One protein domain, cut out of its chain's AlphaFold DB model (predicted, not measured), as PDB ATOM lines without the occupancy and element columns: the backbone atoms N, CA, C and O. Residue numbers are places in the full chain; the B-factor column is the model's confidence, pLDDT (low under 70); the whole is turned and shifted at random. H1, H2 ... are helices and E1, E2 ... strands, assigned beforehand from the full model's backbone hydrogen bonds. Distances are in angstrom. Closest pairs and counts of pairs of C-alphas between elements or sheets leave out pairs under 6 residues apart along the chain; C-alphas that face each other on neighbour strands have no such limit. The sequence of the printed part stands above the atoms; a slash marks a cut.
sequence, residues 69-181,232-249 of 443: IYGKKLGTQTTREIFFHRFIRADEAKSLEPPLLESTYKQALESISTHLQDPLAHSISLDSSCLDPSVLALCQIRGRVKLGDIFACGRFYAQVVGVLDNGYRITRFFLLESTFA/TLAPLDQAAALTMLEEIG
ATOM      1  N   ILE A  69      21.920  55.661  19.681       94.81
ATOM      2  CA  ILE A  69      22.240  54.464  18.897       94.81
ATOM      3  C   ILE A  69      21.606  54.570  17.506       94.81
ATOM      4  O   ILE A  69      20.645  55.314  17.293       94.81
ATOM      5  N   TYR A  70      22.121  53.800  16.552       94.38
ATOM      6  CA  TYR A  70      21.578  53.730  15.198       94.38
ATOM      7  C   TYR A  70      21.173  52.300  14.872       94.38
ATOM      8  O   TYR A  70      21.958  51.369  15.042       94.38
ATOM      9  N   GLY A  71      19.948  52.137  14.379       94.25
ATOM     10  CA  GLY A  71      19.389  50.829  14.067       94.25
ATOM     11  C   GLY A  71      18.780  50.767  12.673       94.25
ATOM     12  O   GLY A  71      18.102  51.700  12.235       94.25
ATOM     13  N   LYS A  72      18.999  49.656  11.966       94.12
ATOM     14  CA  LYS A  72      18.339  49.360  10.686       94.12
ATOM     15  C   LYS A  72      16.996  48.692  10.954       94.12
ATOM     16  O   LYS A  72      16.950  47.648  11.597       94.12
ATOM     17  N   LYS A  73      15.903  49.281  10.468       93.56
ATOM     18  CA  LYS A  73      14.563  48.706  10.633       93.56
ATOM     19  C   LYS A  73      14.447  47.396   9.849       93.56
ATOM     20  O   LYS A  73      14.611  47.413   8.628       93.56
ATOM     21  N   LEU A  74      14.100  46.303  10.530       89.94
ATOM     22  CA  LEU A  74      13.918  44.990   9.907       89.94
ATOM     23  C   LEU A  74      12.883  45.037   8.775       89.94
ATOM     24  O   LEU A  74      11.905  45.785   8.826       89.94
ATOM     25  N   GLY A  75      13.138  44.261   7.720       85.38
ATOM     26  CA  GLY A  75      12.331  44.264   6.494       85.38
ATOM     27  C   GLY A  75      12.524  45.499   5.604       85.38
ATOM     28  O   GLY A  75      11.884  45.604   4.563       85.38
ATOM     29  N   THR A  76      13.403  46.440   5.974       86.00
ATOM     30  CA  THR A  76      13.707  47.636   5.176       86.00
ATOM     31  C   THR A  76      15.207  47.940   5.175       86.00
ATOM     32  O   THR A  76      15.953  47.436   6.007       86.00
ATOM     33  N   GLN A  77      15.658  48.826   4.283       80.56
ATOM     34  CA  GLN A  77      17.022  49.385   4.316       80.56
ATOM     35  C   GLN A  77      17.100  50.718   5.083       80.56
ATOM     36  O   GLN A  77      18.053  51.480   4.940       80.56
ATOM     37  N   THR A  78      16.078  51.047   5.879       90.12
ATOM     38  CA  THR A  78      16.004  52.345   6.557       90.12
ATOM     39  C   THR A  78      16.748  52.306   7.887       90.12
ATOM     40  O   THR A  78      16.310  51.635   8.823       90.12
ATOM     41  N   THR A  79      17.820  53.085   8.002       92.62
ATOM     42  CA  THR A  79      18.477  53.367   9.287       92.62
ATOM     43  C   THR A  79      17.746  54.489  10.023       92.62
ATOM     44  O   THR A  79      17.351  55.492   9.421       92.62
ATOM     45  N   ARG A  80      17.564  54.336  11.335       93.50
ATOM     46  CA  ARG A  80      16.998  55.354  12.225       93.50
ATOM     47  C   ARG A  80      17.920  55.598  13.412       93.50
ATOM     48  O   ARG A  80      18.521  54.668  13.938       93.50
ATOM     49  N   GLU A  81      17.989  56.858  13.824       93.75
ATOM     50  CA  GLU A  81      18.507  57.236  15.137       93.75
ATOM     51  C   GLU A  81      17.471  56.847  16.196       93.75
ATOM     52  O   GLU A  81      16.282  57.157  16.056       93.75
ATOM     53  N   ILE A  82      17.938  56.170  17.239       94.31
ATOM     54  CA  ILE A  82      17.184  55.846  18.442       94.31
ATOM     55  C   ILE A  82      17.898  56.569  19.579       94.31
ATOM     56  O   ILE A  82      19.041  56.263  19.916       94.31
ATOM     57  N   PHE A  83      17.231  57.565  20.144       93.44
ATOM     58  CA  PHE A  83      17.758  58.334  21.257       93.44
ATOM     59  C   PHE A  83      17.160  57.795  22.553       93.44
ATOM     60  O   PHE A  83      15.956  57.904  22.763       93.44
ATOM     61  N   PHE A  84      17.972  57.166  23.396       93.31
ATOM     62  CA  PHE A  84      17.577  56.697  24.721       93.31
ATOM     63  C   PHE A  84      17.388  57.886  25.666       93.31
ATOM     64  O   PHE A  84      18.240  58.772  25.722       93.31
ATOM     65  N   HIS A  85      16.293  57.898  26.429       87.88
ATOM     66  CA  HIS A  85      16.069  58.925  27.443       87.88
ATOM     67  C   HIS A  85      16.266  58.409  28.860       87.88
ATOM     68  O   HIS A  85      17.042  58.967  29.631       87.88
ATOM     69  N   ARG A  86      15.530  57.363  29.220       87.31
ATOM     70  CA  ARG A  86      15.577  56.746  30.546       87.31
ATOM     71  C   ARG A  86      14.852  55.413  30.513       87.31
ATOM     72  O   ARG A  86      14.067  55.160  29.600       87.31
ATOM     73  N   PHE A  87      15.034  54.618  31.554       87.38
ATOM     74  CA  PHE A  87      14.125  53.513  31.829       87.38
ATOM     75  C   PHE A  87      12.741  54.030  32.250       87.38
ATOM     76  O   PHE A  87      12.590  55.151  32.761       87.38
ATOM     77  N   ILE A  88      11.717  53.233  31.970       83.88
ATOM     78  CA  ILE A  88      10.343  53.506  32.384       83.88
ATOM     79  C   ILE A  88      10.229  53.310  33.889       83.88
ATOM     80  O   ILE A  88      10.844  52.417  34.471       83.88
ATOM     81  N   ARG A  89       9.460  54.181  34.539       75.69
ATOM     82  CA  ARG A  89       9.239  54.093  35.978       75.69
ATOM     83  C   ARG A  89       8.188  53.030  36.300       75.69
ATOM     84  O   ARG A  89       7.286  52.767  35.509       75.69
ATOM     85  N   ALA A  90       8.258  52.459  37.500       70.38
ATOM     86  CA  ALA A  90       7.332  51.411  37.933       70.38
ATOM     87  C   ALA A  90       5.852  51.851  37.952       70.38
ATOM     88  O   ALA A  90       4.961  51.022  37.813       70.38
ATOM     89  N   ASP A  91       5.567  53.141  38.131       69.31
ATOM     90  CA  ASP A  91       4.220  53.711  38.038       69.31
ATOM     91  C   ASP A  91       3.737  53.845  36.587       69.31
ATOM     92  O   ASP A  91       2.604  53.478  36.289       69.31
ATOM     93  N   GLU A  92       4.603  54.285  35.673       72.06
ATOM     94  CA  GLU A  92       4.309  54.358  34.232       72.06
ATOM     95  C   GLU A  92       4.090  52.966  33.627       72.06
ATOM     96  O   GLU A  92       3.186  52.756  32.819       72.06
ATOM     97  N   ALA A  93       4.877  51.993  34.079       69.50
ATOM     98  CA  ALA A  93       4.771  50.589  33.720       69.50
ATOM     99  C   ALA A  93       3.384  49.982  33.972       69.50
ATOM    100  O   ALA A  93       2.936  49.149  33.189       69.50
ATOM    101  N   LYS A  94       2.680  50.406  35.032       65.19
ATOM    102  CA  LYS A  94       1.344  49.882  35.380       65.19
ATOM    103  C   LYS A  94       0.281  50.205  34.332       65.19
ATOM    104  O   LYS A  94      -0.745  49.536  34.296       65.19
ATOM    105  N   SER A  95       0.516  51.229  33.510       66.06
ATOM    106  CA  SER A  95      -0.373  51.602  32.407       66.06
ATOM    107  C   SER A  95      -0.163  50.762  31.139       66.06
ATOM    108  O   SER A  95      -0.935  50.892  30.192       66.06
ATOM    109  N   LEU A  96       0.859  49.895  31.108       68.19
ATOM    110  CA  LEU A  96       1.128  48.991  29.991       68.19
ATOM    111  C   LEU A  96       0.415  47.657  30.210       68.19
ATOM    112  O   LEU A  96       0.647  46.971  31.201       68.19
ATOM    113  N   GLU A  97      -0.444  47.273  29.268       65.50
ATOM    114  CA  GLU A  97      -1.218  46.036  29.365       65.50
ATOM    115  C   GLU A  97      -0.319  44.791  29.164       65.50
ATOM    116  O   GLU A  97       0.284  44.638  28.097       65.50
ATOM    117  N   PRO A  98      -0.245  43.850  30.131       62.31
ATOM    118  CA  PRO A  98       0.596  42.649  30.021       62.31
ATOM    119  C   PRO A  98       0.360  41.782  28.763       62.31
ATOM    120  O   PRO A  98       1.345  41.333  28.169       62.31
ATOM    121  N   PRO A  99      -0.888  41.585  28.275       60.38
ATOM    122  CA  PRO A  99      -1.142  40.844  27.032       60.38
ATOM    123  C   PRO A  99      -0.482  41.468  25.791       60.38
ATOM    124  O   PRO A  99      -0.074  40.759  24.863       60.38
ATOM    125  N   LEU A 100      -0.334  42.796  25.768       68.25
ATOM    126  CA  LEU A 100       0.359  43.509  24.697       68.25
ATOM    127  C   LEU A 100       1.865  43.217  24.725       68.25
ATOM    128  O   LEU A 100       2.484  43.019  23.682       68.25
ATOM    129  N   LEU A 101       2.462  43.143  25.918       68.62
ATOM    130  CA  LEU A 101       3.891  42.868  26.094       68.62
ATOM    131  C   LEU A 101       4.273  41.443  25.680       68.62
ATOM    132  O   LEU A 101       5.355  41.249  25.119       68.62
ATOM    133  N   GLU A 102       3.396  40.467  25.928       70.50
ATOM    134  CA  GLU A 102       3.609  39.070  25.533       70.50
ATOM    135  C   GLU A 102       3.439  38.868  24.019       70.50
ATOM    136  O   GLU A 102       4.290  38.260  23.364       70.50
ATOM    137  N   SER A 103       2.362  39.408  23.440       71.88
ATOM    138  CA  SER A 103       2.092  39.304  21.998       71.88
ATOM    139  C   SER A 103       3.167  39.997  21.159       71.88
ATOM    140  O   SER A 103       3.676  39.412  20.201       71.88
ATOM    141  N   THR A 104       3.592  41.200  21.559       74.00
ATOM    142  CA  THR A 104       4.706  41.899  20.903       74.00
ATOM    143  C   THR A 104       6.018  41.130  21.050       74.00
ATOM    144  O   THR A 104       6.758  41.022  20.075       74.00
ATOM    145  N   TYR A 105       6.310  40.525  22.206       73.81
ATOM    146  CA  TYR A 105       7.521  39.711  22.372       73.81
ATOM    147  C   TYR A 105       7.570  38.540  21.380       73.81
ATOM    148  O   TYR A 105       8.561  38.386  20.669       73.81
ATOM    149  N   LYS A 106       6.481  37.768  21.259       74.94
ATOM    150  CA  LYS A 106       6.390  36.653  20.296       74.94
ATOM    151  C   LYS A 106       6.604  37.129  18.854       74.94
ATOM    152  O   LYS A 106       7.407  36.540  18.133       74.94
ATOM    153  N   GLN A 107       5.990  38.253  18.478       77.31
ATOM    154  CA  GLN A 107       6.192  38.873  17.164       77.31
ATOM    155  C   GLN A 107       7.663  39.256  16.910       77.31
ATOM    156  O   GLN A 107       8.155  39.133  15.782       77.31
ATOM    157  N   ALA A 108       8.382  39.716  17.942       74.31
ATOM    158  CA  ALA A 108       9.804  40.021  17.816       74.31
ATOM    159  C   ALA A 108      10.648  38.786  17.530       74.31
ATOM    160  O   ALA A 108      11.504  38.839  16.645       74.31
ATOM    161  N   LEU A 109      10.382  37.680  18.225       74.19
ATOM    162  CA  LEU A 109      11.090  36.422  18.005       74.19
ATOM    163  C   LEU A 109      10.941  35.940  16.560       74.19
ATOM    164  O   LEU A 109      11.940  35.642  15.908       74.19
ATOM    165  N   GLU A 110       9.717  35.932  16.035       75.50
ATOM    166  CA  GLU A 110       9.431  35.519  14.654       75.50
ATOM    167  C   GLU A 110      10.142  36.409  13.625       75.50
ATOM    168  O   GLU A 110      10.765  35.922  12.676       75.50
ATOM    169  N   SER A 111      10.098  37.726  13.839       78.06
ATOM    170  CA  SER A 111      10.698  38.706  12.931       78.06
ATOM    171  C   SER A 111      12.229  38.627  12.917       78.06
ATOM    172  O   SER A 111      12.841  38.716  11.851       78.06
ATOM    173  N   ILE A 112      12.855  38.442  14.083       74.12
ATOM    174  CA  ILE A 112      14.315  38.320  14.210       74.12
ATOM    175  C   ILE A 112      14.790  36.970  13.660       74.12
ATOM    176  O   ILE A 112      15.767  36.939  12.918       74.12
ATOM    177  N   SER A 113      14.065  35.880  13.930       73.00
ATOM    178  CA  SER A 113      14.322  34.550  13.350       73.00
ATOM    179  C   SER A 113      14.333  34.599  11.821       73.00
ATOM    180  O   SER A 113      15.302  34.209  11.171       73.00
ATOM    181  N   THR A 114      13.300  35.216  11.242       76.69
ATOM    182  CA  THR A 114      13.199  35.411   9.790       76.69
ATOM    183  C   THR A 114      14.366  36.240   9.248       76.69
ATOM    184  O   THR A 114      14.919  35.923   8.196       76.69
ATOM    185  N   HIS A 115      14.760  37.301   9.960       75.19
ATOM    186  CA  HIS A 115      15.868  38.162   9.554       75.19
ATOM    187  C   HIS A 115      17.215  37.432   9.528       75.19
ATOM    188  O   HIS A 115      18.002  37.653   8.608       75.19
ATOM    189  N   LEU A 116      17.468  36.567  10.510       72.19
ATOM    190  CA  LEU A 116      18.727  35.836  10.641       72.19
ATOM    191  C   LEU A 116      18.860  34.666   9.660       72.19
ATOM    192  O   LEU A 116      19.958  34.136   9.525       72.19
ATOM    193  N   GLN A 117      17.775  34.266   8.980       69.00
ATOM    194  CA  GLN A 117      17.715  33.034   8.172       69.00
ATOM    195  C   GLN A 117      18.155  31.781   8.957       69.00
ATOM    196  O   GLN A 117      18.518  30.761   8.374       69.00
ATOM    197  N   ASP A 118      18.104  31.867  10.283       62.34
ATOM    198  CA  ASP A 118      18.401  30.820  11.245       62.34
ATOM    199  C   ASP A 118      17.085  30.562  11.971       62.34
ATOM    200  O   ASP A 118      16.530  31.511  12.539       62.34
ATOM    201  N   PRO A 119      16.525  29.341  11.931       54.44
ATOM    202  CA  PRO A 119      15.400  29.027  12.781       54.44
ATOM    203  C   PRO A 119      15.883  29.154  14.228       54.44
ATOM    204  O   PRO A 119      16.441  28.216  14.791       54.44
ATOM    205  N   LEU A 120      15.639  30.315  14.845       54.62
ATOM    206  CA  LEU A 120      15.626  30.520  16.294       54.62
ATOM    207  C   LEU A 120      14.518  29.626  16.868       54.62
ATOM    208  O   LEU A 120      13.435  30.072  17.235       54.62
ATOM    209  N   ALA A 121      14.750  28.321  16.840       45.69
ATOM    210  CA  ALA A 121      13.767  27.291  17.070       45.69
ATOM    211  C   ALA A 121      14.380  26.313  18.063       45.69
ATOM    212  O   ALA A 121      15.204  25.473  17.714       45.69
ATOM    213  N   HIS A 122      13.973  26.491  19.321       43.38
ATOM    214  CA  HIS A 122      13.645  25.432  20.287       43.38
ATOM    215  C   HIS A 122      14.099  25.669  21.729       43.38
ATOM    216  O   HIS A 122      13.772  24.852  22.583       43.38
ATOM    217  N   SER A 123      14.701  26.808  22.074       47.91
ATOM    218  CA  SER A 123      14.781  27.196  23.492       47.91
ATOM    219  C   SER A 123      14.855  28.705  23.690       47.91
ATOM    220  O   SER A 123      15.866  29.241  24.128       47.91
ATOM    221  N   ILE A 124      13.763  29.400  23.380       49.47
ATOM    222  CA  ILE A 124      13.506  30.711  23.975       49.47
ATOM    223  C   ILE A 124      12.460  30.451  25.050       49.47
ATOM    224  O   ILE A 124      11.268  30.360  24.759       49.47
ATOM    225  N   SER A 125      12.901  30.235  26.287       48.22
ATOM    226  CA  SER A 125      11.965  30.297  27.404       48.22
ATOM    227  C   SER A 125      11.452  31.732  27.468       48.22
ATOM    228  O   SER A 125      12.254  32.665  27.527       48.22
ATOM    229  N   LEU A 126      10.129  31.912  27.442       52.12
ATOM    230  CA  LEU A 126       9.498  33.094  28.022       52.12
ATOM    231  C   LEU A 126       9.940  33.135  29.487       52.12
ATOM    232  O   LEU A 126       9.315  32.517  30.344       52.12
ATOM    233  N   ASP A 127      11.075  33.763  29.761       55.22
ATOM    234  CA  ASP A 127      11.436  34.066  31.131       55.22
ATOM    235  C   ASP A 127      10.525  35.202  31.595       55.22
ATOM    236  O   ASP A 127      10.272  36.154  30.859       55.22
ATOM    237  N   SER A 128      10.020  35.095  32.817       59.12
ATOM    238  CA  SER A 128       9.260  36.131  33.517       59.12
ATOM    239  C   SER A 128       9.870  37.538  33.382       59.12
ATOM    240  O   SER A 128       9.130  38.516  33.282       59.12
ATOM    241  N   SER A 129      11.200  37.634  33.270       60.28
ATOM    242  CA  SER A 129      11.947  38.874  33.027       60.28
ATOM    243  C   SER A 129      11.587  39.589  31.715       60.28
ATOM    244  O   SER A 129      11.648  40.814  31.650       60.28
ATOM    245  N   CYS A 130      11.140  38.881  30.668       57.75
ATOM    246  CA  CYS A 130      10.755  39.511  29.398       57.75
ATOM    247  C   CYS A 130       9.466  40.339  29.499       57.75
ATOM    248  O   CYS A 130       9.247  41.254  28.699       57.75
ATOM    249  N   LEU A 131       8.629  40.037  30.491       64.56
ATOM    250  CA  LEU A 131       7.399  40.762  30.791       64.56
ATOM    251  C   LEU A 131       7.608  41.847  31.845       64.56
ATOM    252  O   LEU A 131       6.675  42.612  32.075       64.56
ATOM    253  N   ASP A 132       8.795  41.938  32.456       71.69
ATOM    254  CA  ASP A 132       9.088  42.956  33.456       71.69
ATOM    255  C   ASP A 132       9.119  44.345  32.795       71.69
ATOM    256  O   ASP A 132      10.012  44.639  31.998       71.69
ATOM    257  N   PRO A 133       8.174  45.243  33.113       72.06
ATOM    258  CA  PRO A 133       8.168  46.584  32.548       72.06
ATOM    259  C   PRO A 133       9.382  47.431  32.960       72.06
ATOM    260  O   PRO A 133       9.659  48.442  32.315       72.06
ATOM    261  N   SER A 134      10.101  47.048  34.024       72.88
ATOM    262  CA  SER A 134      11.274  47.771  34.527       72.88
ATOM    263  C   SER A 134      12.449  47.778  33.538       72.88
ATOM    264  O   SER A 134      13.298  48.671  33.589       72.88
ATOM    265  N   VAL A 135      12.471  46.825  32.598       79.56
ATOM    266  CA  VAL A 135      13.496  46.708  31.546       79.56
ATOM    267  C   VAL A 135      13.181  47.565  30.314       79.56
ATOM    268  O   VAL A 135      13.974  47.643  29.374       79.56
ATOM    269  N   LEU A 136      12.013  48.213  30.289       88.88
ATOM    270  CA  LEU A 136      11.594  49.056  29.177       88.88
ATOM    271  C   LEU A 136      12.233  50.438  29.266       88.88
ATOM    272  O   LEU A 136      12.393  51.024  30.337       88.88
ATOM    273  N   ALA A 137      12.547  50.991  28.102       91.00
ATOM    274  CA  ALA A 137      13.151  52.300  27.959       91.00
ATOM    275  C   ALA A 137      12.244  53.254  27.188       91.00
ATOM    276  O   ALA A 137      11.661  52.906  26.158       91.00
ATOM    277  N   LEU A 138      12.194  54.498  27.644       90.56
ATOM    278  CA  LEU A 138      11.644  55.603  26.886       90.56
ATOM    279  C   LEU A 138      12.708  56.089  25.896       90.56
ATOM    280  O   LEU A 138      13.779  56.544  26.298       90.56
ATOM    281  N   CYS A 139      12.414  55.994  24.602       92.44
ATOM    282  CA  CYS A 139      13.299  56.428  23.524       92.44
ATOM    283  C   CYS A 139      12.579  57.396  22.582       92.44
ATOM    284  O   CYS A 139      11.367  57.316  22.399       92.44
ATOM    285  N   GLN A 140      13.317  58.281  21.924       91.88
ATOM    286  CA  GLN A 140      12.823  59.057  20.794       91.88
ATOM    287  C   GLN A 140      13.353  58.436  19.498       91.88
ATOM    288  O   GLN A 140      14.557  58.281  19.319       91.88
ATOM    289  N   ILE A 141      12.448  58.086  18.580       91.25
ATOM    290  CA  ILE A 141      12.798  57.540  17.262       91.25
ATOM    291  C   ILE A 141      12.093  58.386  16.208       91.25
ATOM    292  O   ILE A 141      10.864  58.399  16.123       91.25
ATOM    293  N   ARG A 142      12.864  59.134  15.413       82.94
ATOM    294  CA  ARG A 142      12.300  60.056  14.417       82.94
ATOM    295  C   ARG A 142      11.717  59.302  13.218       82.94
ATOM    296  O   ARG A 142      12.314  58.363  12.696       82.94
ATOM    297  N   GLY A 143      10.585  59.793  12.716       82.88
ATOM    298  CA  GLY A 143       9.918  59.283  11.516       82.88
ATOM    299  C   GLY A 143       8.727  58.367  11.807       82.88
ATOM    300  O   GLY A 143       8.239  58.273  12.931       82.88
ATOM    301  N   ARG A 144       8.221  57.709  10.755       84.19
ATOM    302  CA  ARG A 144       7.081  56.786  10.857       84.19
ATOM    303  C   ARG A 144       7.537  55.467  11.481       84.19
ATOM    304  O   ARG A 144       8.137  54.639  10.798       84.19
ATOM    305  N   VAL A 145       7.242  55.312  12.766       88.94
ATOM    306  CA  VAL A 145       7.548  54.132  13.582       88.94
ATOM    307  C   VAL A 145       6.251  53.628  14.195       88.94
ATOM    308  O   VAL A 145       5.490  54.433  14.735       88.94
ATOM    309  N   LYS A 146       5.994  52.327  14.083       89.94
ATOM    310  CA  LYS A 146       4.777  51.664  14.558       89.94
ATOM    311  C   LYS A 146       5.095  50.697  15.696       89.94
ATOM    312  O   LYS A 146       6.240  50.287  15.870       89.94
ATOM    313  N   LEU A 147       4.060  50.328  16.443       88.75
ATOM    314  CA  LEU A 147       4.121  49.218  17.387       88.75
ATOM    315  C   LEU A 147       4.612  47.944  16.677       88.75
ATOM    316  O   LEU A 147       4.173  47.658  15.563       88.75
ATOM    317  N   GLY A 148       5.527  47.212  17.311       86.50
ATOM    318  CA  GLY A 148       6.123  45.986  16.780       86.50
ATOM    319  C   GLY A 148       7.312  46.206  15.840       86.50
ATOM    320  O   GLY A 148       7.967  45.233  15.481       86.50
ATOM    321  N   ASP A 149       7.636  47.450  15.461       91.62
ATOM    322  CA  ASP A 149       8.840  47.732  14.672       91.62
ATOM    323  C   ASP A 149      10.105  47.304  15.437       91.62
ATOM    324  O   ASP A 149      10.252  47.588  16.628       91.62
ATOM    325  N   ILE A 150      11.040  46.663  14.728       91.81
ATOM    326  CA  ILE A 150      12.312  46.180  15.279       91.81
ATOM    327  C   ILE A 150      13.467  46.788  14.501       91.81
ATOM    328  O   ILE A 150      13.439  46.865  13.269       91.81
ATOM    329  N   PHE A 151      14.500  47.184  15.230       94.06
ATOM    330  CA  PHE A 151      15.717  47.766  14.694       94.06
ATOM    331  C   PHE A 151      16.920  46.909  15.083       94.06
ATOM    332  O   PHE A 151      17.142  46.661  16.267       94.06
ATOM    333  N   ALA A 152      17.695  46.477  14.090       92.69
ATOM    334  CA  ALA A 152      18.979  45.815  14.291       92.69
ATOM    335  C   ALA A 152      20.075  46.865  14.523       92.69
ATOM    336  O   ALA A 152      20.316  47.716  13.660       92.69
ATOM    337  N   CYS A 153      20.733  46.790  15.677       92.81
ATOM    338  CA  CYS A 153      21.750  47.720  16.169       92.81
ATOM    339  C   CYS A 153      23.071  46.957  16.405       92.81
ATOM    340  O   CYS A 153      23.538  46.813  17.534       92.81
ATOM    341  N   GLY A 154      23.641  46.377  15.345       87.56
ATOM    342  CA  GLY A 154      24.779  45.457  15.463       87.56
ATOM    343  C   GLY A 154      24.342  44.100  16.022       87.56
ATOM    344  O   GLY A 154      23.446  43.473  15.464       87.56
ATOM    345  N   ARG A 155      24.953  43.652  17.129       87.75
ATOM    346  CA  ARG A 155      24.568  42.410  17.837       87.75
ATOM    347  C   ARG A 155      23.353  42.562  18.762       87.75
ATOM    348  O   ARG A 155      22.935  41.597  19.399       87.75
ATOM    349  N   PHE A 156      22.810  43.774  18.854       92.88
ATOM    350  CA  PHE A 156      21.665  44.113  19.689       92.88
ATOM    351  C   PHE A 156      20.436  44.428  18.839       92.88
ATOM    352  O   PHE A 156      20.552  44.836  17.682       92.88
ATOM    353  N   TYR A 157      19.255  44.301  19.435       92.12
ATOM    354  CA  TYR A 157      17.984  44.660  18.811       92.12
ATOM    355  C   TYR A 157      17.190  45.605  19.704       92.12
ATOM    356  O   TYR A 157      17.245  45.506  20.926       92.12
ATOM    357  N   ALA A 158      16.422  46.499  19.088       93.69
ATOM    358  CA  ALA A 158      15.485  47.386  19.767       93.69
ATOM    359  C   ALA A 158      14.081  47.183  19.189       93.69
ATOM    360  O   ALA A 158      13.881  47.368  17.989       93.69
ATOM    361  N   GLN A 159      13.113  46.813  20.024       92.31
ATOM    362  CA  GLN A 159      11.711  46.648  19.638       92.31
ATOM    363  C   GLN A 159      10.855  47.761  20.221       92.31
ATOM    364  O   GLN A 159      10.910  48.027  21.418       92.31
ATOM    365  N   VAL A 160       9.981  48.332  19.400       91.75
ATOM    366  CA  VAL A 160       8.955  49.275  19.846       91.75
ATOM    367  C   VAL A 160       7.752  48.511  20.387       91.75
ATOM    368  O   VAL A 160       7.028  47.866  19.631       91.75
ATOM    369  N   VAL A 161       7.517  48.617  21.691       88.75
ATOM    370  CA  VAL A 161       6.382  47.994  22.395       88.75
ATOM    371  C   VAL A 161       5.310  49.010  22.808       88.75
ATOM    372  O   VAL A 161       4.263  48.631  23.317       88.75
ATOM    373  N   GLY A 162       5.533  50.302  22.546       87.50
ATOM    374  CA  GLY A 162       4.538  51.355  22.747       87.50
ATOM    375  C   GLY A 162       4.862  52.631  21.973       87.50
ATOM    376  O   GLY A 162       6.027  52.954  21.727       87.50
ATOM    377  N   VAL A 163       3.821  53.366  21.583       87.50
ATOM    378  CA  VAL A 163       3.914  54.641  20.861       87.50
ATOM    379  C   VAL A 163       3.126  55.683  21.641       87.50
ATOM    380  O   VAL A 163       1.936  55.495  21.861       87.50
ATOM    381  N   LEU A 164       3.792  56.757  22.062       84.62
ATOM    382  CA  LEU A 164       3.176  57.851  22.809       84.62
ATOM    383  C   LEU A 164       2.941  59.063  21.895       84.62
ATOM    384  O   LEU A 164       3.736  59.332  20.984       84.62
ATOM    385  N   ASP A 165       1.879  59.822  22.176       77.88
ATOM    386  CA  ASP A 165       1.450  60.982  21.373       77.88
ATOM    387  C   ASP A 165       2.472  62.128  21.368       77.88
ATOM    388  O   ASP A 165       2.581  62.889  20.410       77.88
ATOM    389  N   ASN A 166       3.299  62.206  22.407       73.94
ATOM    390  CA  ASN A 166       4.373  63.188  22.561       73.94
ATOM    391  C   ASN A 166       5.653  62.848  21.762       73.94
ATOM    392  O   ASN A 166       6.701  63.456  21.973       73.94
ATOM    393  N   GLY A 167       5.598  61.862  20.859       78.50
ATOM    394  CA  GLY A 167       6.718  61.487  19.991       78.50
ATOM    395  C   GLY A 167       7.705  60.488  20.606       78.50
ATOM    396  O   GLY A 167       8.620  60.043  19.908       78.50
ATOM    397  N   TYR A 168       7.498  60.078  21.857       88.00
ATOM    398  CA  TYR A 168       8.286  59.032  22.500       88.00
ATOM    399  C   TYR A 168       7.811  57.622  22.128       88.00
ATOM    400  O   TYR A 168       6.681  57.391  21.687       88.00
ATOM    401  N   ARG A 169       8.716  56.659  22.274       91.31
ATOM    402  CA  ARG A 169       8.518  55.234  22.029       91.31
ATOM    403  C   ARG A 169       8.946  54.461  23.256       91.31
ATOM    404  O   ARG A 169      10.003  54.728  23.825       91.31
ATOM    405  N   ILE A 170       8.139  53.484  23.627       91.19
ATOM    406  CA  ILE A 170       8.502  52.520  24.650       91.19
ATOM    407  C   ILE A 170       9.223  51.386  23.945       91.19
ATOM    408  O   ILE A 170       8.692  50.808  22.994       91.19
ATOM    409  N   THR A 171      10.451  51.126  24.370       92.62
ATOM    410  CA  THR A 171      11.391  50.269  23.653       92.62
ATOM    411  C   THR A 171      11.918  49.181  24.575       92.62
ATOM    412  O   THR A 171      12.269  49.459  25.720       92.62
ATOM    413  N   ARG A 172      11.993  47.953  24.068       91.50
ATOM    414  CA  ARG A 172      12.667  46.820  24.709       91.50
ATOM    415  C   ARG A 172      13.949  46.511  23.939       91.50
ATOM    416  O   ARG A 172      13.913  46.465  22.709       91.50
ATOM    417  N   PHE A 173      15.055  46.299  24.645       91.62
ATOM    418  CA  PHE A 173      16.330  45.920  24.034       91.62
ATOM    419  C   PHE A 173      16.612  44.431  24.207       91.62
ATOM    420  O   PHE A 173      16.209  43.839  25.205       91.62
ATOM    421  N   PHE A 174      17.323  43.844  23.248       86.94
ATOM    422  CA  PHE A 174      17.709  42.436  23.268       86.94
ATOM    423  C   PHE A 174      19.161  42.257  22.854       86.94
ATOM    424  O   PHE A 174      19.667  43.002  22.009       86.94
ATOM    425  N   LEU A 175      19.787  41.211  23.383       85.31
ATOM    426  CA  LEU A 175      21.053  40.686  22.894       85.31
ATOM    427  C   LEU A 175      20.815  39.419  22.078       85.31
ATOM    428  O   LEU A 175      20.071  38.533  22.497       85.31
ATOM    429  N   LEU A 176      21.492  39.332  20.934       77.56
ATOM    430  CA  LEU A 176      21.633  38.091  20.191       77.56
ATOM    431  C   LEU A 176      22.900  37.362  20.640       77.56
ATOM    432  O   LEU A 176      24.016  37.773  20.317       77.56
ATOM    433  N   GLU A 177      22.735  36.270  21.381       66.88
ATOM    434  CA  GLU A 177      23.849  35.412  21.771       66.88
ATOM    435  C   GLU A 177      24.039  34.299  20.738       66.88
ATOM    436  O   GLU A 177      23.270  33.340  20.691       66.88
ATOM    437  N   SER A 178      25.083  34.414  19.913       57.88
ATOM    438  CA  SER A 178      25.574  33.315  19.073       57.88
ATOM    439  C   SER A 178      26.914  32.817  19.616       57.88
ATOM    440  O   SER A 178      27.866  33.597  19.739       57.88
ATOM    441  N   THR A 179      27.044  31.522  19.905       43.41
ATOM    442  CA  THR A 179      28.274  30.932  20.468       43.41
ATOM    443  C   THR A 179      29.492  30.974  19.536       43.41
ATOM    444  O   THR A 179      30.613  30.767  19.999       43.41
ATOM    445  N   PHE A 180      29.328  31.345  18.262       41.16
ATOM    446  CA  PHE A 180      30.440  31.513  17.319       41.16
ATOM    447  C   PHE A 180      31.373  32.700  17.637       41.16
ATOM    448  O   PHE A 180      32.501  32.732  17.150       41.16
ATOM    449  N   ALA A 181      30.969  33.649  18.492       37.34
ATOM    450  CA  ALA A 181      31.740  34.871  18.757       37.34
ATOM    451  C   ALA A 181      32.833  34.747  19.843       37.34
ATOM    452  O   ALA A 181      33.632  35.667  20.007       37.34
ATOM    453  N   THR A 232      20.307  32.500  21.130       62.03
ATOM    454  CA  THR A 232      19.364  32.911  22.190       62.03
ATOM    455  C   THR A 232      19.097  34.405  22.072       62.03
ATOM    456  O   THR A 232      20.039  35.191  21.963       62.03
ATOM    457  N   LEU A 233      17.819  34.796  22.076       67.75
ATOM    458  CA  LEU A 233      17.417  36.196  22.173       67.75
ATOM    459  C   LEU A 233      16.973  36.478  23.608       67.75
ATOM    460  O   LEU A 233      15.905  36.028  24.022       67.75
ATOM    461  N   ALA A 234      17.793  37.212  24.354       75.62
ATOM    462  CA  ALA A 234      17.501  37.576  25.736       75.62
ATOM    463  C   ALA A 234      17.171  39.076  25.830       75.62
ATOM    464  O   ALA A 234      17.921  39.886  25.268       75.62
ATOM    465  N   PRO A 235      16.073  39.476  26.503       80.19
ATOM    466  CA  PRO A 235      15.845  40.878  26.828       80.19
ATOM    467  C   PRO A 235      16.976  41.386  27.726       80.19
ATOM    468  O   PRO A 235      17.462  40.670  28.598       80.19
ATOM    469  N   LEU A 236      17.402  42.625  27.503       87.19
ATOM    470  CA  LEU A 236      18.399  43.265  28.350       87.19
ATOM    471  C   LEU A 236      17.723  43.852  29.585       87.19
ATOM    472  O   LEU A 236      16.795  44.647  29.452       87.19
ATOM    473  N   ASP A 237      18.233  43.518  30.769       87.38
ATOM    474  CA  ASP A 237      17.940  44.286  31.975       87.38
ATOM    475  C   ASP A 237      18.563  45.696  31.901       87.38
ATOM    476  O   ASP A 237      19.257  46.054  30.941       87.38
ATOM    477  N   GLN A 238      18.325  46.526  32.922       87.62
ATOM    478  CA  GLN A 238      18.847  47.894  32.929       87.62
ATOM    479  C   GLN A 238      20.380  47.942  32.860       87.62
ATOM    480  O   GLN A 238      20.933  48.761  32.126       87.62
ATOM    481  N   ALA A 239      21.084  47.066  33.578       88.50
ATOM    482  CA  ALA A 239      22.545  47.068  33.617       88.50
ATOM    483  C   ALA A 239      23.149  46.649  32.265       88.50
ATOM    484  O   ALA A 239      24.083  47.281  31.759       88.50
ATOM    485  N   ALA A 240      22.581  45.622  31.637       90.06
ATOM    486  CA  ALA A 240      22.984  45.144  30.326       90.06
ATOM    487  C   ALA A 240      22.624  46.148  29.219       90.06
ATOM    488  O   ALA A 240      23.425  46.363  28.309       90.06
ATOM    489  N   ALA A 241      21.480  46.834  29.316       91.62
ATOM    490  CA  ALA A 241      21.109  47.908  28.397       91.62
ATOM    491  C   ALA A 241      22.052  49.117  28.516       91.62
ATOM    492  O   ALA A 241      22.467  49.669  27.500       91.62
ATOM    493  N   LEU A 242      22.462  49.501  29.730       91.19
ATOM    494  CA  LEU A 242      23.490  50.532  29.916       91.19
ATOM    495  C   LEU A 242      24.836  50.098  29.318       91.19
ATOM    496  O   LEU A 242      25.487  50.895  28.648       91.19
ATOM    497  N   THR A 243      25.225  48.832  29.489       92.38
ATOM    498  CA  THR A 243      26.444  48.275  28.874       92.38
ATOM    499  C   THR A 243      26.371  48.310  27.347       92.38
ATOM    500  O   THR A 243      27.329  48.714  26.692       92.38
ATOM    501  N   MET A 244      25.216  47.962  26.770       94.50
ATOM    502  CA  MET A 244      24.958  48.099  25.336       94.50
ATOM    503  C   MET A 244      25.140  49.550  24.880       94.50
ATOM    504  O   MET A 244      25.827  49.788  23.890       94.50
ATOM    505  N   LEU A 245      24.552  50.526  25.584       94.25
ATOM    506  CA  LEU A 245      24.717  51.942  25.236       94.25
ATOM    507  C   LEU A 245      26.196  52.350  25.244       94.25
ATOM    508  O   LEU A 245      26.637  53.028  24.322       94.25
ATOM    509  N   GLU A 246      26.985  51.904  26.223       92.50
ATOM    510  CA  GLU A 246      28.428  52.180  26.250       92.50
ATOM    511  C   GLU A 246      29.192  51.579  25.064       92.50
ATOM    512  O   GLU A 246      30.172  52.173  24.601       92.50
ATOM    513  N   GLU A 247      28.757  50.418  24.576       93.69
ATOM    514  CA  GLU A 247      29.402  49.693  23.482       93.69
ATOM    515  C   GLU A 247      29.080  50.287  22.108       93.69
ATOM    516  O   GLU A 247      29.993  50.534  21.322       93.69
ATOM    517  N   ILE A 248      27.796  50.511  21.811       93.62
ATOM    518  CA  ILE A 248      27.332  50.876  20.457       93.62
ATOM    519  C   ILE A 248      26.809  52.308  20.340       93.62
ATOM    520  O   ILE A 248      26.428  52.747  19.255       93.62
ATOM    521  N   GLY A 249      26.703  53.018  21.458       93.38
ATOM    522  CA  GLY A 249      26.134  54.349  21.495       93.38
ATOM    523  C   GLY A 249      27.136  55.461  21.231       93.38
ATOM    524  O   GLY A 249      28.353  55.301  21.308       93.38
TER     525      GLY A 249
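Overview. This is residues 69 to 181 and 232 to 249 of the 443 residues of a protein of Helicobacter canis (UniProt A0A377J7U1). This is a small closed barrel of six antiparallel strands, E1 to E6, with the long helix H2 packed on its outside and the shorter helix H4 on another part of its outside, crossing E6. E7 pairs onto E6 outside the ring, and the short H3 packs near E7 and H2. The printed part has 131 residues with four named helices and seven named strands, in the order E1 E2 H1 H2 H3 E3 E4 E5 E6 E7 H4, a mixed class. It is compact and rounded, with a radius of gyration of the C-alphas of 13.7 A and spans of 39 by 31 by 26 A.

Arrangement. Start at E1, residues 69 to 73, which forms a hairpin with E2, residues 79 to 87; N 71 and O 80 are 2.9 A apart. E2 is the antiparallel neighbour of E3, residues 137 to 141, with N 85 and O 138 at 2.9 A. E3 is the antiparallel neighbour of E6, residues 168 to 177, with N 139 and O 169 at 2.8 A. E5, residues 156 to 163, is E6's neighbour, with N 159 and O 172 at 2.8 A. E4, residues 150 to 153, pairs with E5, N 151 to O 158 at 2.8 A, and with E1, N 152 to O 72 at 2.9 A, closing the ring. E4, E5 and E6 are a meander, each strand the antiparallel neighbour of the one before; with E3, the neighbour of E6, they make a Greek key. E7, residues 232 to 235, is E6's antiparallel neighbour, N 175 to O 234 at 3.0 A. H2, residues 98 to 116, is on the barrel, outside it, at a height over the sheet of 8.1 A; its closest C-alphas to E5 are Thr 104 and Val 161, 6.5 A. H4, residues 238 to 248, is also outside, over E6 and across it at 82 degrees on the local plane; the closest C-alphas are Phe 173 and Ala 241, 6.8 A. H2 and H4 are apart. H3, residues 128 to 131, touches H2's residues 98 to 105 alone, the C-alphas of Leu 101 and Leu 131 being 6.2 A apart. H1, residues 90 to 93, is not on the barrel. In H2 and H4 every O i to N i+4 pair is within hydrogen-bond range; H1 and H3 are too short for one.

Along the chain. Find C-alpha 69 at (22.240, 54.464, 18.897), where E1 begins. H2 runs 27.4 A from C-alpha 98 at (0.596, 42.649, 30.021), and E6 runs 28.3 A. E2 is 23.0 A, E5 20.7 A and H4 15.4 A long; H4 ends at C-alpha 248, (27.332, 50.876, 20.457).

Size, cuts and confidence. The C-alphas farthest apart, Asp 165 and Phe 180, are 41.5 A apart. Residues 182 to 231 are not printed, and C-alphas 181 and 232 are 13.0 A apart across the cut. The link from H2 to H3 is long. Mean pLDDT of the printed part is 79.1; residues 117 to 131 and 177 to 181 are among those under 70.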